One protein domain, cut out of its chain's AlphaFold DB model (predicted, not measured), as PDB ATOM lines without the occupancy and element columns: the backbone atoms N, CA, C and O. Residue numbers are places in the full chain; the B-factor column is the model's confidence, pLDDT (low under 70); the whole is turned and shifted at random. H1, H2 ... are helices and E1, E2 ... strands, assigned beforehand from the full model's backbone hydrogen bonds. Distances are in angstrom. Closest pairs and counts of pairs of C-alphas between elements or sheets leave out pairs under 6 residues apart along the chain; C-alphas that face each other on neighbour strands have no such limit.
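AT A GLANCE: This is residues 154 to 270 of the 270 residues of an uncharacterized protein of [Clostridium] cocleatum (UniProt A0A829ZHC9). Two small four-stranded sheets, E1 to E4 and E5 to E8, stand side by side with E4 next to E5, as a long, strongly twisted wall. The long helix H2 crosses one face of this wall from E7 to E3, while the short helix H1 covers E1 and E2 at the far end; the opposite face has no named helix over it. The printed part has 117 residues with two named helices and eight named strands, in the order H1 E1 E2 E3 E4 E5 E6 E7 E8 H2, and each sheet is antiparallel with its strands in chain order. The class is mixed, helices and strands, and the whole is compact, with a radius of gyration of the C-alphas of 13.9 A and spans of 40 by 30 by 24 A.

HOW THE PARTS SIT: Begin with the sheet of E1, residues 167 to 172, E2, residues 175 to 179, E3, residues 183 to 188, and E4, residues 191 to 196. It is a meander, each strand the antiparallel neighbour of the one before, and E1 and E4 are its edge strands. Look for N 169 and O 177, 2.8 A apart, between E1 and E2; for N 178 and O 185, 2.8 A, between E2 and E3; and for N 186 and O 193, 2.8 A, between E3 and E4. The second meander is E5, residues 205 to 210, E6, residues 215 to 220, E7, residues 223 to 228, and E8, residues 233 to 236. Here N 208 and O 217 are 2.9 A apart between E5 and E6, N 227 and O 216 are 2.7 A apart between E6 and E7, and N 226 and O 236 are 2.8 A apart between E7 and E8, within hydrogen-bond range. E4 of the first sheet and E5 of the second touch, with 14 pairs of C-alphas within 8 A; their closest C-alphas are those of Ile 195 and Met 208, 4.7 A apart. Now find H2, residues 241 to 260. It is on the second sheet at a height of 8.7 A, over E5, E6 and E7, slantwise to the strands at 49 degrees to E5 on the local plane; its closest C-alphas to E6 are those of Val 247 and Gly 216, 5.6 A. It is also on the first sheet at a height of 9.1 A, over E3 and E4, across the strands at 68 degrees to E3 on the local plane; Tyr 254 and Ala 194 have its closest C-alphas to E4, 6.5 A. H1, residues 154 to 162, is on the same face of the first sheet, at a height of 8.9 A, over E1 and E2 and along the strands; the closest C-alphas of H1 and E1 are those of Asp 159 and Val 168, 5.4 A. H1 and H2 are apart. In H1 and H2 every O i to N i+4 pair is within hydrogen-bond range.

IN THESE COORDINATES: Find C-alpha 154 at (35.438, 30.046, -46.714), where H1 begins its 12.1 A. E1 starts at C-alpha 167 and covers 15.5 A, E2 12.9 A, E3 15.9 A and E4 16.4 A. E5 covers 14.6 A from C-alpha 205 at (41.526, 33.243, -21.729), E6 15.9 A, E7 16.3 A and E8 9.2 A. H2 runs 28.2 A to C-alpha 260 at (25.965, 15.316, -38.008).

THE WHOLE: The C-alphas farthest apart are those of Tyr 160 and Glu 238, 39.9 A. Residue 270 is the chain's last, and its C-alpha is 5.8 A from that of Gly 154. The printed part has no cut. The link from E4 to E5, eight residues, is short; the other links are tight. The mean pLDDT of the printed part is 90.5, and residue 222 is under 70.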
ATOM      1  N   GLY A 154      35.505  29.118 -47.835       82.25
ATOM      2  CA  GLY A 154      35.438  30.046 -46.714       82.25
ATOM      3  C   GLY A 154      34.030  30.190 -46.131       82.25
ATOM      4  O   GLY A 154      33.335  29.205 -45.868       82.25
ATOM      5  N   VAL A 155      33.608  31.435 -45.888       84.50
ATOM      6  CA  VAL A 155      32.355  31.723 -45.171       84.50
ATOM      7  C   VAL A 155      31.131  31.217 -45.928       84.50
ATOM      8  O   VAL A 155      30.228  30.678 -45.295       84.50
ATOM      9  N   ASP A 156      31.129  31.296 -47.259       78.31
ATOM     10  CA  ASP A 156      29.991  30.872 -48.074       78.31
ATOM     11  C   ASP A 156      29.813  29.350 -48.041       78.31
ATOM     12  O   ASP A 156      28.692  28.851 -47.935       78.31
ATOM     13  N   TYR A 157      30.918  28.594 -48.062       81.69
ATOM     14  CA  TYR A 157      30.877  27.139 -47.898       81.69
ATOM     15  C   TYR A 157      30.356  26.751 -46.515       81.69
ATOM     16  O   TYR A 157      29.486  25.890 -46.388       81.69
ATOM     17  N   LEU A 158      30.871  27.398 -45.469       87.62
ATOM     18  CA  LEU A 158      30.484  27.084 -44.099       87.62
ATOM     19  C   LEU A 158      29.037  27.510 -43.808       87.62
ATOM     20  O   LEU A 158      28.329  26.759 -43.144       87.62
ATOM     21  N   ASP A 159      28.560  28.642 -44.332       82.25
ATOM     22  CA  ASP A 159      27.154  29.059 -44.212       82.25
ATOM     23  C   ASP A 159      26.225  28.117 -44.981       82.25
ATOM     24  O   ASP A 159      25.179  27.729 -44.467       82.25
ATOM     25  N   TYR A 160      26.636  27.649 -46.163       78.25
ATOM     26  CA  TYR A 160      25.901  26.624 -46.903       78.25
ATOM     27  C   TYR A 160      25.729  25.328 -46.091       78.25
ATOM     28  O   TYR A 160      24.649  24.737 -46.082       78.25
ATOM     29  N   VAL A 161      26.782  24.885 -45.396       83.12
ATOM     30  CA  VAL A 161      26.775  23.640 -44.613       83.12
ATOM     31  C   VAL A 161      26.052  23.790 -43.269       83.12
ATOM     32  O   VAL A 161      25.292  22.902 -42.878       83.12
ATOM     33  N   PHE A 162      26.338  24.862 -42.529       85.75
ATOM     34  CA  PHE A 162      25.958  25.010 -41.121       85.75
ATOM     35  C   PHE A 162      24.861  26.044 -40.883       85.75
ATOM     36  O   PHE A 162      24.199  25.969 -39.849       85.75
ATOM     37  N   GLY A 163      24.637  26.978 -41.811       81.75
ATOM     38  CA  GLY A 163      23.755  28.141 -41.646       81.75
ATOM     39  C   GLY A 163      22.278  27.814 -41.406       81.75
ATOM     40  O   GLY A 163      21.492  28.704 -41.086       81.75
ATOM     41  N   TYR A 164      21.887  26.544 -41.547       77.31
ATOM     42  CA  TYR A 164      20.562  26.053 -41.169       77.31
ATOM     43  C   TYR A 164      20.412  25.838 -39.651       77.31
ATOM     44  O   TYR A 164      19.371  26.146 -39.077       77.31
ATOM     45  N   ASP A 165      21.449  25.315 -38.994       83.56
ATOM     46  CA  ASP A 165      21.405  24.917 -37.582       83.56
ATOM     47  C   ASP A 165      22.209  25.846 -36.666       83.56
ATOM     48  O   ASP A 165      21.947  25.925 -35.464       83.56
ATOM     49  N   LEU A 166      23.222  26.511 -37.223       88.31
ATOM     50  CA  LEU A 166      24.228  27.284 -36.509       88.31
ATOM     51  C   LEU A 166      24.388  28.664 -37.151       88.31
ATOM     52  O   LEU A 166      24.143  28.865 -38.335       88.31
ATOM     53  N   GLU A 167      24.841  29.627 -36.359       91.88
ATOM     54  CA  GLU A 167      25.170  30.966 -36.852       91.88
ATOM     55  C   GLU A 167      26.580  30.946 -37.455       91.88
ATOM     56  O   GLU A 167      27.548  30.736 -36.720       91.88
ATOM     57  N   VAL A 168      26.714  31.202 -38.758       90.38
ATOM     58  CA  VAL A 168      28.016  31.360 -39.426       90.38
ATOM     59  C   VAL A 168      28.298  32.838 -39.655       90.38
ATOM     60  O   VAL A 168      27.443  33.586 -40.124       90.38
ATOM     61  N   LYS A 169      29.492  33.289 -39.271       90.38
ATOM     62  CA  LYS A 169      29.875  34.695 -39.384       90.38
ATOM     63  C   LYS A 169      31.365  34.856 -39.646       90.38
ATOM     64  O   LYS A 169      32.185  34.394 -38.852       90.38
ATOM     65  N   GLU A 170      31.697  35.603 -40.689       90.44
ATOM     66  CA  GLU A 170      33.038  36.149 -40.883       90.44
ATOM     67  C   GLU A 170      33.315  37.242 -39.837       90.44
ATOM     68  O   GLU A 170      32.485  38.122 -39.577       90.44
ATOM     69  N   VAL A 171      34.456  37.136 -39.162       86.94
ATOM     70  CA  VAL A 171      34.856  38.037 -38.068       86.94
ATOM     71  C   VAL A 171      35.856  39.071 -38.562       86.94
ATOM     72  O   VAL A 171      35.779  40.240 -38.191       86.94
ATOM     73  N   ASP A 172      36.783  38.615 -39.394       85.19
ATOM     74  CA  ASP A 172      37.786  39.381 -40.117       85.19
ATOM     75  C   ASP A 172      38.222  38.557 -41.340       85.19
ATOM     76  O   ASP A 172      37.842  37.393 -41.461       85.19
ATOM     77  N   ASN A 173      39.074  39.130 -42.192       80.81
ATOM     78  CA  ASN A 173      39.545  38.508 -43.439       80.81
ATOM     79  C   ASN A 173      40.286  37.165 -43.258       80.81
ATOM     80  O   ASN A 173      40.721  36.566 -44.237       80.81
ATOM     81  N   THR A 174      40.536  36.733 -42.021       83.81
ATOM     82  CA  THR A 174      41.282  35.511 -41.698       83.81
ATOM     83  C   THR A 174      40.511  34.550 -40.801       83.81
ATOM     84  O   THR A 174      41.044  33.488 -40.472       83.81
ATOM     85  N   SER A 175      39.300  34.921 -40.370       89.56
ATOM     86  CA  SER A 175      38.601  34.247 -39.279       89.56
ATOM     87  C   SER A 175      37.107  34.089 -39.542       89.56
ATOM     88  O   SER A 175      36.378  35.071 -39.702       89.56
ATOM     89  N   ILE A 176      36.622  32.852 -39.449       92.69
ATOM     90  CA  ILE A 176      35.200  32.511 -39.544       92.69
ATOM     91  C   ILE A 176      34.769  31.825 -38.247       92.69
ATOM     92  O   ILE A 176      35.452  30.938 -37.736       92.69
ATOM     93  N   MET A 177      33.625  32.235 -37.700       93.94
ATOM     94  CA  MET A 177      33.001  31.605 -36.538       93.94
ATOM     95  C   MET A 177      31.712  30.888 -36.923       93.94
ATOM     96  O   MET A 177      30.818  31.499 -37.499       93.94
ATOM     97  N   ILE A 178      31.582  29.636 -36.489       95.56
ATOM     98  CA  ILE A 178      30.353  28.838 -36.542       95.56
ATOM     99  C   ILE A 178      29.872  28.661 -35.102       95.56
ATOM    100  O   ILE A 178      30.602  28.119 -34.270       95.56
ATOM    101  N   LYS A 179      28.675  29.138 -34.764       92.12
ATOM    102  CA  LYS A 179      28.237  29.265 -33.368       92.12
ATOM    103  C   LYS A 179      26.951  28.508 -33.094       92.12
ATOM    104  O   LYS A 179      25.942  28.698 -33.766       92.12
ATOM    105  N   ASP A 180      26.977  27.762 -32.001       92.44
ATOM    106  CA  ASP A 180      25.798  27.279 -31.290       92.44
ATOM    107  C   ASP A 180      25.517  28.185 -30.069       92.44
ATOM    108  O   ASP A 180      26.250  29.132 -29.770       92.44
ATOM    109  N   LYS A 181      24.450  27.907 -29.318       90.06
ATOM    110  CA  LYS A 181      24.107  28.569 -28.055       90.06
ATOM    111  C   LYS A 181      25.222  28.478 -27.009       90.06
ATOM    112  O   LYS A 181      25.418  29.448 -26.280       90.06
ATOM    113  N   LYS A 182      25.939  27.349 -26.917       94.06
ATOM    114  CA  LYS A 182      26.965  27.119 -25.874       94.06
ATOM    115  C   LYS A 182      28.404  27.215 -26.383       94.06
ATOM    116  O   LYS A 182      29.271  27.704 -25.656       94.06
ATOM    117  N   TYR A 183      28.664  26.775 -27.609       96.25
ATOM    118  CA  TYR A 183      30.014  26.624 -28.149       96.25
ATOM    119  C   TYR A 183      30.165  27.289 -29.517       96.25
ATOM    120  O   TYR A 183      29.184  27.639 -30.175       96.25
ATOM    121  N   CYS A 184      31.409  27.478 -29.934       95.62
ATOM    122  CA  CYS A 184      31.774  28.004 -31.237       95.62
ATOM    123  C   CYS A 184      32.921  27.183 -31.829       95.62
ATOM    124  O   CYS A 184      33.831  26.775 -31.107       95.62
ATOM    125  N   ILE A 185      32.888  26.989 -33.143       97.12
ATOM    126  CA  ILE A 185      34.046  26.612 -33.947       97.12
ATOM    127  C   ILE A 185      34.620  27.908 -34.515       97.12
ATOM    128  O   ILE A 185      33.899  28.674 -35.152       97.12
ATOM    129  N   LEU A 186      35.897  28.172 -34.267       95.38
ATOM    130  CA  LEU A 186      36.655  29.256 -34.876       95.38
ATOM    131  C   LEU A 186      37.632  28.650 -35.880       95.38
ATOM    132  O   LEU A 186      38.512  27.889 -35.487       95.38
ATOM    133  N   VAL A 187      37.503  29.021 -37.147       94.62
ATOM    134  CA  VAL A 187      38.491  28.738 -38.191       94.62
ATOM    135  C   VAL A 187      39.316  30.003 -38.370       94.62
ATOM    136  O   VAL A 187      38.752  31.038 -38.712       94.62
ATOM    137  N   LYS A 188      40.620  29.957 -38.084       90.38
ATOM    138  CA  LYS A 188      41.518  31.115 -38.174       90.38
ATOM    139  C   LYS A 188      42.863  30.724 -38.772       90.38
ATOM    140  O   LYS A 188      43.578  29.936 -38.155       90.38
ATOM    141  N   ASN A 189      43.240  31.323 -39.907       86.06
ATOM    142  CA  ASN A 189      44.483  31.002 -40.633       86.06
ATOM    143  C   ASN A 189      44.701  29.479 -40.784       86.06
ATOM    144  O   ASN A 189      45.745  28.964 -40.390       86.06
ATOM    145  N   ASP A 190      43.682  28.753 -41.248       83.69
ATOM    146  CA  ASP A 190      43.678  27.286 -41.405       83.69
ATOM    147  C   ASP A 190      43.818  26.462 -40.112       83.69
ATOM    148  O   ASP A 190      44.009  25.241 -40.162       83.69
ATOM    149  N   ILE A 191      43.696  27.095 -38.942       91.75
ATOM    150  CA  ILE A 191      43.663  26.419 -37.642       91.75
ATOM    151  C   ILE A 191      42.237  26.433 -37.103       91.75
ATOM    152  O   ILE A 191      41.591  27.483 -37.051       91.75
ATOM    153  N   VAL A 192      41.758  25.268 -36.673       95.81
ATOM    154  CA  VAL A 192      40.417  25.113 -36.115       95.81
ATOM    155  C   VAL A 192      40.475  25.062 -34.595       95.81
ATOM    156  O   VAL A 192      41.242  24.320 -33.999       95.81
ATOM    157  N   TYR A 193      39.600  25.815 -33.941       95.00
ATOM    158  CA  TYR A 193      39.415  25.761 -32.498       95.00
ATOM    159  C   TYR A 193      37.950  25.502 -32.186       95.00
ATOM    160  O   TYR A 193      37.076  26.155 -32.750       95.00
ATOM    161  N   ALA A 194      37.668  24.613 -31.242       96.94
ATOM    162  CA  ALA A 194      36.365  24.545 -30.596       96.94
ATOM    163  C   ALA A 194      36.467  25.180 -29.209       96.94
ATOM    164  O   ALA A 194      37.316  24.807 -28.399       96.94
ATOM    165  N   ILE A 195      35.615  26.159 -28.938       95.31
ATOM    166  CA  ILE A 195      35.686  27.004 -27.744       95.31
ATOM    167  C   ILE A 195      34.285  27.250 -27.175       95.31
ATOM    168  O   ILE A 195      33.299  27.223 -27.912       95.31
ATOM    169  N   PRO A 196      34.145  27.514 -25.868       94.00
ATOM    170  CA  PRO A 196      32.915  28.065 -25.317       94.00
ATOM    171  C   PRO A 196      32.580  29.408 -25.964       94.00
ATOM    172  O   PRO A 196      33.465  30.221 -26.222       94.00
ATOM    173  N   ARG A 197      31.288  29.703 -26.129       90.62
ATOM    174  CA  ARG A 197      30.831  31.016 -26.617       90.62
ATOM    175  C   ARG A 197      31.227  32.166 -25.680       90.62
ATOM    176  O   ARG A 197      31.275  33.316 -26.097       90.62
ATOM    177  N   THR A 198      31.524  31.848 -24.421       88.81
ATOM    178  CA  THR A 198      32.015  32.772 -23.390       88.81
ATOM    179  C   THR A 198      33.538  32.931 -23.382       88.81
ATOM    180  O   THR A 198      34.065  33.511 -22.436       88.81
ATOM    181  N   TYR A 199      34.261  32.375 -24.360       87.50
ATOM    182  CA  TYR A 199      35.711  32.533 -24.452       87.50
ATOM    183  C   TYR A 199      36.078  34.018 -24.583       87.50
ATOM    184  O   TYR A 199      35.537  34.730 -25.432       87.50
ATOM    185  N   ASP A 200      36.992  34.495 -23.737       85.12
ATOM    186  CA  ASP A 200      37.424  35.887 -23.761       85.12
ATOM    187  C   ASP A 200      38.573  36.050 -24.759       85.12
ATOM    188  O   ASP A 200      39.740  35.780 -24.463       85.12
ATOM    189  N   PHE A 201      38.232  36.510 -25.962       81.94
ATOM    190  CA  PHE A 201      39.202  36.765 -27.024       81.94
ATOM    191  C   PHE A 201      40.153  37.926 -26.715       81.94
ATOM    192  O   PHE A 201      41.292  37.902 -27.177       81.94
ATOM    193  N   ILE A 202      39.727  38.920 -25.923       81.00
ATOM    194  CA  ILE A 202      40.559  40.086 -25.582       81.00
ATOM    195  C   ILE A 202      41.695  39.642 -24.669       81.00
ATOM    196  O   ILE A 202      42.854  39.993 -24.883       81.00
ATOM    197  N   SER A 203      41.370  38.848 -23.651       81.25
ATOM    198  CA  SER A 203      42.373  38.323 -22.728       81.25
ATOM    199  C   SER A 203      42.975  36.987 -23.169       81.25
ATOM    200  O   SER A 203      43.854  36.480 -22.472       81.25
ATOM    201  N   SER A 204      42.532  36.426 -24.304       82.44
ATOM    202  CA  SER A 204      42.904  35.085 -24.785       82.44
ATOM    203  C   SER A 204      42.816  34.038 -23.673       82.44
ATOM    204  O   SER A 204      43.750  33.274 -23.448       82.44
ATOM    205  N   THR A 205      41.715  34.073 -22.920       87.69
ATOM    206  CA  THR A 205      41.526  33.243 -21.729       87.69
ATOM    207  C   THR A 205      40.258  32.409 -21.852       87.69
ATOM    208  O   THR A 205      39.185  32.919 -22.179       87.69
ATOM    209  N   GLY A 206      40.371  31.119 -21.544       91.06
ATOM    210  CA  GLY A 206      39.245  30.197 -21.561       91.06
ATOM    211  C   GLY A 206      39.622  28.778 -21.968       91.06
ATOM    212  O   GLY A 206      40.768  28.477 -22.301       91.06
ATOM    213  N   TYR A 207      38.619  27.902 -21.943       94.56
ATOM    214  CA  TYR A 207      38.765  26.533 -22.422       94.56
ATOM    215  C   TYR A 207      38.798  26.477 -23.941       94.56
ATOM    216  O   TYR A 207      38.088  27.223 -24.615       94.56
ATOM    217  N   MET A 208      39.568  25.538 -24.472       94.88
ATOM    218  CA  MET A 208      39.652  25.296 -25.902       94.88
ATOM    219  C   MET A 208      39.933  23.830 -26.202       94.88
ATOM    220  O   MET A 208      40.539  23.118 -25.402       94.88
ATOM    221  N   TYR A 209      39.518  23.402 -27.384       96.38
ATOM    222  CA  TYR A 209      39.910  22.156 -28.017       96.38
ATOM    223  C   TYR A 209      40.502  22.469 -29.394       96.38
ATOM    224  O   TYR A 209      39.923  23.245 -30.154       96.38
ATOM    225  N   LEU A 210      41.662  21.881 -29.680       95.19
ATOM    226  CA  LEU A 210      42.408  21.983 -30.929       95.19
ATOM    227  C   LEU A 210      42.416  20.594 -31.595       95.19
ATOM    228  O   LEU A 210      43.198  19.727 -31.181       95.19
ATOM    229  N   PRO A 211      41.541  20.352 -32.587       95.19
ATOM    230  CA  PRO A 211      41.398  19.049 -33.230       95.19
ATOM    231  C   PRO A 211      42.690  18.522 -33.860       95.19
ATOM    232  O   PRO A 211      42.994  17.340 -33.737       95.19
ATOM    233  N   GLU A 212      43.488  19.393 -34.477       92.38
ATOM    234  CA  GLU A 212      44.720  19.037 -35.188       92.38
ATOM    235  C   GLU A 212      45.802  18.479 -34.262       92.38
ATOM    236  O   GLU A 212      46.597  17.639 -34.672       92.38
ATOM    237  N   ALA A 213      45.826  18.935 -33.010       92.69
ATOM    238  CA  ALA A 213      46.718  18.411 -31.981       92.69
ATOM    239  C   ALA A 213      46.069  17.288 -31.161       92.69
ATOM    240  O   ALA A 213      46.704  16.762 -30.248       92.69
ATOM    241  N   ASN A 214      44.791  16.978 -31.428       95.00
ATOM    242  CA  ASN A 214      43.933  16.151 -30.587       95.00
ATOM    243  C   ASN A 214      44.131  16.479 -29.093       95.00
ATOM    244  O   ASN A 214      44.344  15.603 -28.249       95.00
ATOM    245  N   ALA A 215      44.112  17.777 -28.781       95.31
ATOM    246  CA  ALA A 215      44.446  18.306 -27.466       95.31
ATOM    247  C   ALA A 215      43.471  19.410 -27.062       95.31
ATOM    248  O   ALA A 215      42.966  20.162 -27.890       95.31
ATOM    249  N   GLY A 216      43.195  19.511 -25.769       94.00
ATOM    250  CA  GLY A 216      42.329  20.534 -25.201       94.00
ATOM    251  C   GLY A 216      42.952  21.098 -23.945       94.00
ATOM    252  O   GLY A 216      43.855  20.504 -23.369       94.00
ATOM    253  N   GLY A 217      42.503  22.260 -23.514       92.50
ATOM    254  CA  GLY A 217      43.141  22.911 -22.389       92.50
ATOM    255  C   GLY A 217      42.426  24.154 -21.924       92.50
ATOM    256  O   GLY A 217      41.373  24.524 -22.442       92.50
ATOM    257  N   TYR A 218      43.041  24.793 -20.943       90.12
ATOM    258  CA  TYR A 218      42.682  26.124 -20.494       90.12
ATOM    259  C   TYR A 218      43.852  27.059 -20.790       90.12
ATOM    260  O   TYR A 218      44.979  26.818 -20.347       90.12
ATOM    261  N   ASN A 219      43.583  28.102 -21.571       85.12
ATOM    262  CA  ASN A 219      44.527  29.182 -21.812       85.12
ATOM    263  C   ASN A 219      44.264  30.298 -20.798       85.12
ATOM    264  O   ASN A 219      43.114  30.683 -20.583       85.12
ATOM    265  N   GLN A 220      45.325  30.819 -20.188       83.00
ATOM    266  CA  GLN A 220      45.289  31.972 -19.300       83.00
ATOM    267  C   GLN A 220      46.458  32.909 -19.622       83.00
ATOM    268  O   GLN A 220      47.460  32.953 -18.905       83.00
ATOM    269  N   LYS A 221      46.325  33.688 -20.704       77.19
ATOM    270  CA  LYS A 221      47.318  34.658 -21.213       77.19
ATOM    271  C   LYS A 221      48.702  34.067 -21.525       77.19
ATOM    272  O   LYS A 221      49.066  33.953 -22.687       77.19
ATOM    273  N   GLN A 222      49.507  33.809 -20.492       67.00
ATOM    274  CA  GLN A 222      50.903  33.353 -20.571       67.00
ATOM    275  C   GLN A 222      51.104  31.931 -20.029       67.00
ATOM    276  O   GLN A 222      52.197  31.383 -20.154       67.00
ATOM    277  N   SER A 223      50.077  31.332 -19.426       78.38
ATOM    278  CA  SER A 223      50.113  29.957 -18.934       78.38
ATOM    279  C   SER A 223      49.037  29.127 -19.614       78.38
ATOM    280  O   SER A 223      47.870  29.519 -19.629       78.38
ATOM    281  N   ASN A 224      49.436  27.962 -20.118       86.12
ATOM    282  CA  ASN A 224      48.536  26.994 -20.728       86.12
ATOM    283  C   ASN A 224      48.599  25.697 -19.935       86.12
ATOM    284  O   ASN A 224      49.696  25.178 -19.697       86.12
ATOM    285  N   SER A 225      47.429  25.168 -19.597       92.31
ATOM    286  CA  SER A 225      47.285  23.792 -19.139       92.31
ATOM    287  C   SER A 225      46.702  22.961 -20.275       92.31
ATOM    288  O   SER A 225      45.668  23.335 -20.830       92.31
ATOM    289  N   ILE A 226      47.377  21.875 -20.652       94.88
ATOM    290  CA  ILE A 226      47.086  21.099 -21.862       94.88
ATOM    291  C   ILE A 226      46.884  19.630 -21.506       94.88
ATOM    292  O   ILE A 226      47.731  18.990 -20.883       94.88
ATOM    293  N   TYR A 227      45.773  19.099 -21.988       95.31
ATOM    294  CA  TYR A 227      45.366  17.711 -21.931       95.31
ATOM    295  C   TYR A 227      45.407  17.091 -23.329       95.31
ATOM    296  O   TYR A 227      44.792  17.608 -24.264       95.31
ATOM    297  N   ASN A 228      46.110  15.973 -23.469       96.12
ATOM    298  CA  ASN A 228      46.185  15.212 -24.710       96.12
ATOM    299  C   ASN A 228      45.121  14.101 -24.696       96.12
ATOM    300  O   ASN A 228      45.083  13.280 -23.778       96.12
ATOM    301  N   PHE A 229      44.242  14.070 -25.701       94.62
ATOM    302  CA  PHE A 229      43.157  13.086 -25.766       94.62
ATOM    303  C   PHE A 229      43.603  11.709 -26.272       94.62
ATOM    304  O   PHE A 229      42.901  10.732 -26.025       94.62
ATOM    305  N   GLU A 230      44.739  11.619 -26.962       93.12
ATOM    306  CA  GLU A 230      45.319  10.359 -27.438       93.12
ATOM    307  C   GLU A 230      45.988   9.592 -26.294       93.12
ATOM    308  O   GLU A 230      45.693   8.417 -26.081       93.12
ATOM    309  N   THR A 231      46.836  10.263 -25.511       95.00
ATOM    310  CA  THR A 231      47.500   9.653 -24.348       95.00
ATOM    311  C   THR A 231      46.631   9.678 -23.092       95.00
ATOM    312  O   THR A 231      46.900   8.941 -22.147       95.00
ATOM    313  N   ASN A 232      45.559  10.482 -23.085       93.94
ATOM    314  CA  ASN A 232      44.656  10.690 -21.948       93.94
ATOM    315  C   ASN A 232      45.390  11.266 -20.710       93.94
ATOM    316  O   ASN A 232      44.985  11.022 -19.571       93.94
ATOM    317  N   GLU A 233      46.428  12.080 -20.940       94.38
ATOM    318  CA  GLU A 233      47.308  12.675 -19.921       94.38
ATOM    319  C   GLU A 233      47.366  14.211 -19.999       94.38
ATOM    320  O   GLU A 233      47.174  14.816 -21.057       94.38
ATOM    321  N   VAL A 234      47.671  14.851 -18.864       94.50
ATOM    322  CA  VAL A 234      48.043  16.273 -18.817       94.50
ATOM    323  C   VAL A 234      49.513  16.384 -19.210       94.50
ATOM    324  O   VAL A 234      50.381  15.857 -18.519       94.50
ATOM    325  N   ILE A 235      49.785  17.067 -20.318       93.62
ATOM    326  CA  ILE A 235      51.131  17.185 -20.898       93.62
ATOM    327  C   ILE A 235      51.784  18.543 -20.621       93.62
ATOM    328  O   ILE A 235      52.981  18.711 -20.840       93.62
ATOM    329  N   GLN A 236      51.015  19.516 -20.128       92.38
ATOM    330  CA  GLN A 236      51.520  20.822 -19.712       92.38
ATOM    331  C   GLN A 236      50.607  21.437 -18.648       92.38
ATOM    332  O   GLN A 236      49.387  21.336 -18.757       92.38
ATOM    333  N   GLY A 237      51.192  22.121 -17.660       91.25
ATOM    334  CA  GLY A 237      50.450  22.799 -16.594       91.25
ATOM    335  C   GLY A 237      49.742  21.834 -15.638       91.25
ATOM    336  O   GLY A 237      50.046  20.644 -15.589       91.25
ATOM    337  N   GLU A 238      48.793  22.365 -14.872       91.00
ATOM    338  CA  GLU A 238      47.936  21.588 -13.975       91.00
ATOM    339  C   GLU A 238      46.478  21.716 -14.421       91.00
ATOM    340  O   GLU A 238      46.026  22.806 -14.781       91.00
ATOM    341  N   MET A 239      45.748  20.600 -14.413       92.06
ATOM    342  CA  MET A 239      44.316  20.560 -14.715       92.06
ATOM    343  C   MET A 239      43.586  19.759 -13.649       92.06
ATOM    344  O   MET A 239      43.971  18.637 -13.310       92.06
ATOM    345  N   THR A 240      42.497  20.322 -13.146       93.12
ATOM    346  CA  THR A 240      41.563  19.613 -12.281       93.12
ATOM    347  C   THR A 240      40.722  18.624 -13.093       93.12
ATOM    348  O   THR A 240      40.630  18.690 -14.321       93.12
ATOM    349  N   GLN A 241      40.045  17.704 -12.402       93.00
ATOM    350  CA  GLN A 241      39.091  16.797 -13.052       93.00
ATOM    351  C   GLN A 241      37.931  17.550 -13.727       93.00
ATOM    352  O   GLN A 241      37.403  17.083 -14.735       93.00
ATOM    353  N   GLU A 242      37.553  18.717 -13.203       93.62
ATOM    354  CA  GLU A 242      36.519  19.567 -13.797       93.62
ATOM    355  C   GLU A 242      36.989  20.194 -15.115       93.62
ATOM    356  O   GLU A 242      36.245  20.207 -16.098       93.62
ATOM    357  N   ASP A 243      38.246  20.635 -15.163       93.12
ATOM    358  CA  ASP A 243      38.850  21.201 -16.371       93.12
ATOM    359  C   ASP A 243      38.906  20.140 -17.475       93.12
ATOM    360  O   ASP A 243      38.464  20.376 -18.601       93.12
ATOM    361  N   ILE A 244      39.372  18.930 -17.131       94.62
ATOM    362  CA  ILE A 244      39.432  17.779 -18.048       94.62
ATOM    363  C   ILE A 244      38.026  17.410 -18.542       94.62
ATOM    364  O   ILE A 244      37.830  17.132 -19.729       94.62
ATOM    365  N   ARG A 245      37.021  17.422 -17.655       95.69
ATOM    366  CA  ARG A 245      35.622  17.171 -18.029       95.69
ATOM    367  C   ARG A 245      35.106  18.217 -19.014       95.69
ATOM    368  O   ARG A 245      34.476  17.851 -20.003       95.69
ATOM    369  N   THR A 246      35.401  19.489 -18.767       94.81
ATOM    370  CA  THR A 246      34.966  20.607 -19.611       94.81
ATOM    371  C   THR A 246      35.549  20.509 -21.019       94.81
ATOM    372  O   THR A 246      34.809  20.607 -21.998       94.81
ATOM    373  N   VAL A 247      36.850  20.230 -21.151       95.50
ATOM    374  CA  VAL A 247      37.474  20.069 -22.479       95.50
ATOM    375  C   VAL A 247      36.984  18.810 -23.203       95.50
ATOM    376  O   VAL A 247      36.781  18.852 -24.416       95.50
ATOM    377  N   LYS A 248      36.699  17.715 -22.478       96.69
ATOM    378  CA  LYS A 248      36.042  16.516 -23.035       96.69
ATOM    379  C   LYS A 248      34.640  16.821 -23.562       96.69
ATOM    380  O   LYS A 248      34.260  16.290 -24.603       96.69
ATOM    381  N   GLU A 249      33.880  17.676 -22.880       97.31
ATOM    382  CA  GLU A 249      32.552  18.100 -23.333       97.31
ATOM    383  C   GLU A 249      32.630  18.924 -24.626       97.31
ATOM    384  O   GLU A 249      31.893  18.643 -25.570       97.31
ATOM    385  N   ILE A 250      33.563  19.883 -24.700       97.19
ATOM    386  CA  ILE A 250      33.796  20.691 -25.908       97.19
ATOM    387  C   ILE A 250      34.173  19.789 -27.087       97.19
ATOM    388  O   ILE A 250      33.582  19.913 -28.160       97.19
ATOM    389  N   LYS A 251      35.112  18.852 -26.884       97.56
ATOM    390  CA  LYS A 251      35.498  17.878 -27.913       97.56
ATOM    391  C   LYS A 251      34.300  17.051 -28.374       97.56
ATOM    392  O   LYS A 251      34.057  16.953 -29.569       97.56
ATOM    393  N   LYS A 252      33.525  16.492 -27.439       97.56
ATOM    394  CA  LYS A 252      32.347  15.676 -27.766       97.56
ATOM    395  C   LYS A 252      31.320  16.460 -28.585       97.56
ATOM    396  O   LYS A 252      30.737  15.909 -29.512       97.56
ATOM    397  N   TRP A 253      31.086  17.726 -28.239       97.12
ATOM    398  CA  TRP A 253      30.217  18.600 -29.022       97.12
ATOM    399  C   TRP A 253      30.771  18.821 -30.434       97.12
ATOM    400  O   TRP A 253      30.038  18.627 -31.398       97.12
ATOM    401  N   TYR A 254      32.056  19.162 -30.557       97.69
ATOM    402  CA  TYR A 254      32.712  19.373 -31.847       97.69
ATOM    403  C   TYR A 254      32.631  18.133 -32.746       97.69
ATOM    404  O   TYR A 254      32.203  18.232 -33.895       97.69
ATOM    405  N   ASP A 255      32.979  16.961 -32.208       97.19
ATOM    406  CA  ASP A 255      32.910  15.692 -32.934       97.19
ATOM    407  C   ASP A 255      31.470  15.405 -33.392       97.19
ATOM    408  O   ASP A 255      31.251  15.011 -34.532       97.19
ATOM    409  N   GLY A 256      30.478  15.665 -32.531       96.69
ATOM    410  CA  GLY A 256      29.063  15.489 -32.862       96.69
ATOM    411  C   GLY A 256      28.561  16.444 -33.949       96.69
ATOM    412  O   GLY A 256      27.727  16.050 -34.763       96.69
ATOM    413  N   VAL A 257      29.075  17.679 -34.005       95.25
ATOM    414  CA  VAL A 257      28.797  18.610 -35.112       95.25
ATOM    415  C   VAL A 257      29.368  18.052 -36.415       95.25
ATOM    416  O   VAL A 257      28.640  17.940 -37.398       95.25
ATOM    417  N   LEU A 258      30.637  17.639 -36.430       95.25
ATOM    418  CA  LEU A 258      31.246  17.064 -37.632       95.25
ATOM    419  C   LEU A 258      30.529  15.794 -38.108       95.25
ATOM    420  O   LEU A 258      30.277  15.643 -39.302       95.25
ATOM    421  N   GLU A 259      30.156  14.909 -37.183       94.44
ATOM    422  CA  GLU A 259      29.427  13.677 -37.489       94.44
ATOM    423  C   GLU A 259      28.053  13.970 -38.101       94.44
ATOM    424  O   GLU A 259      27.719  13.407 -39.145       94.44
ATOM    425  N   LYS A 260      27.287  14.901 -37.508       90.06
ATOM    426  CA  LYS A 260      25.965  15.316 -38.008       90.06
ATOM    427  C   LYS A 260      26.028  15.824 -39.451       90.06
ATOM    428  O   LYS A 260      25.119  15.545 -40.228       90.06
ATOM    429  N   HIS A 261      27.080  16.563 -39.801       85.56
ATOM    430  CA  HIS A 261      27.249  17.149 -41.133       85.56
ATOM    431  C   HIS A 261      28.095  16.277 -42.083       85.56
ATOM    432  O   HIS A 261      28.337  16.679 -43.222       85.56
ATOM    433  N   HIS A 262      28.503  15.074 -41.657       87.12
ATOM    434  CA  HIS A 262      29.350  14.145 -42.414       87.12
ATOM    435  C   HIS A 262      30.662  14.780 -42.909       87.12
ATOM    436  O   HIS A 262      31.011  14.680 -44.087       87.12
ATOM    437  N   MET A 263      31.380  15.446 -42.003       88.81
ATOM    438  CA  MET A 263      32.593  16.210 -42.301       88.81
ATOM    439  C   MET A 263      33.785  15.798 -41.441       88.81
ATOM    440  O   MET A 263      33.663  15.148 -40.405       88.81
ATOM    441  N   THR A 264      34.955  16.245 -41.873       93.44
ATOM    442  CA  THR A 264      36.216  16.221 -41.140       93.44
ATOM    443  C   THR A 264      36.656  17.642 -40.787       93.44
ATOM    444  O   THR A 264      36.164  18.625 -41.342       93.44
ATOM    445  N   THR A 265      37.643  17.773 -39.899       93.94
ATOM    446  CA  THR A 265      38.268  19.070 -39.590       93.94
ATOM    447  C   THR A 265      38.845  19.758 -40.831       93.94
ATOM    448  O   THR A 265      38.842  20.983 -40.891       93.94
ATOM    449  N   ASN A 266      39.321  19.003 -41.825       91.62
ATOM    450  CA  ASN A 266      39.895  19.581 -43.041       91.62
ATOM    451  C   ASN A 266      38.839  20.240 -43.927       91.62
ATOM    452  O   ASN A 266      39.133  21.251 -44.555       91.62
ATOM    453  N   ASP A 267      37.610  19.723 -43.933       89.69
ATOM    454  CA  ASP A 267      36.524  20.318 -44.710       89.69
ATOM    455  C   ASP A 267      36.171  21.726 -44.202       89.69
ATOM    456  O   ASP A 267      35.724  22.563 -44.976       89.69
ATOM    457  N   LEU A 268      36.433  22.029 -42.923       92.56
ATOM    458  CA  LEU A 268      36.224  23.364 -42.348       92.56
ATOM    459  C   LEU A 268      37.210  24.427 -42.859       92.56
ATOM    460  O   LEU A 268      37.010  25.609 -42.592       92.56
ATOM    461  N   LYS A 269      38.294  24.005 -43.518       89.00
ATOM    462  CA  LYS A 269      39.394  24.862 -43.993       89.00
ATOM    463  C   LYS A 269      39.317  25.143 -45.493       89.00
ATOM    464  O   LYS A 269      40.254  25.697 -46.056       89.00
ATOM    465  N   LYS A 270      38.254  24.667 -46.139       77.88
ATOM    466  CA  LYS A 270      37.971  24.926 -47.545       77.88
ATOM    467  C   LYS A 270      37.576  26.382 -47.740       77.88
ATOM    468  O   LYS A 270      37.955  26.956 -48.779       77.88
TER     469      LYS A 270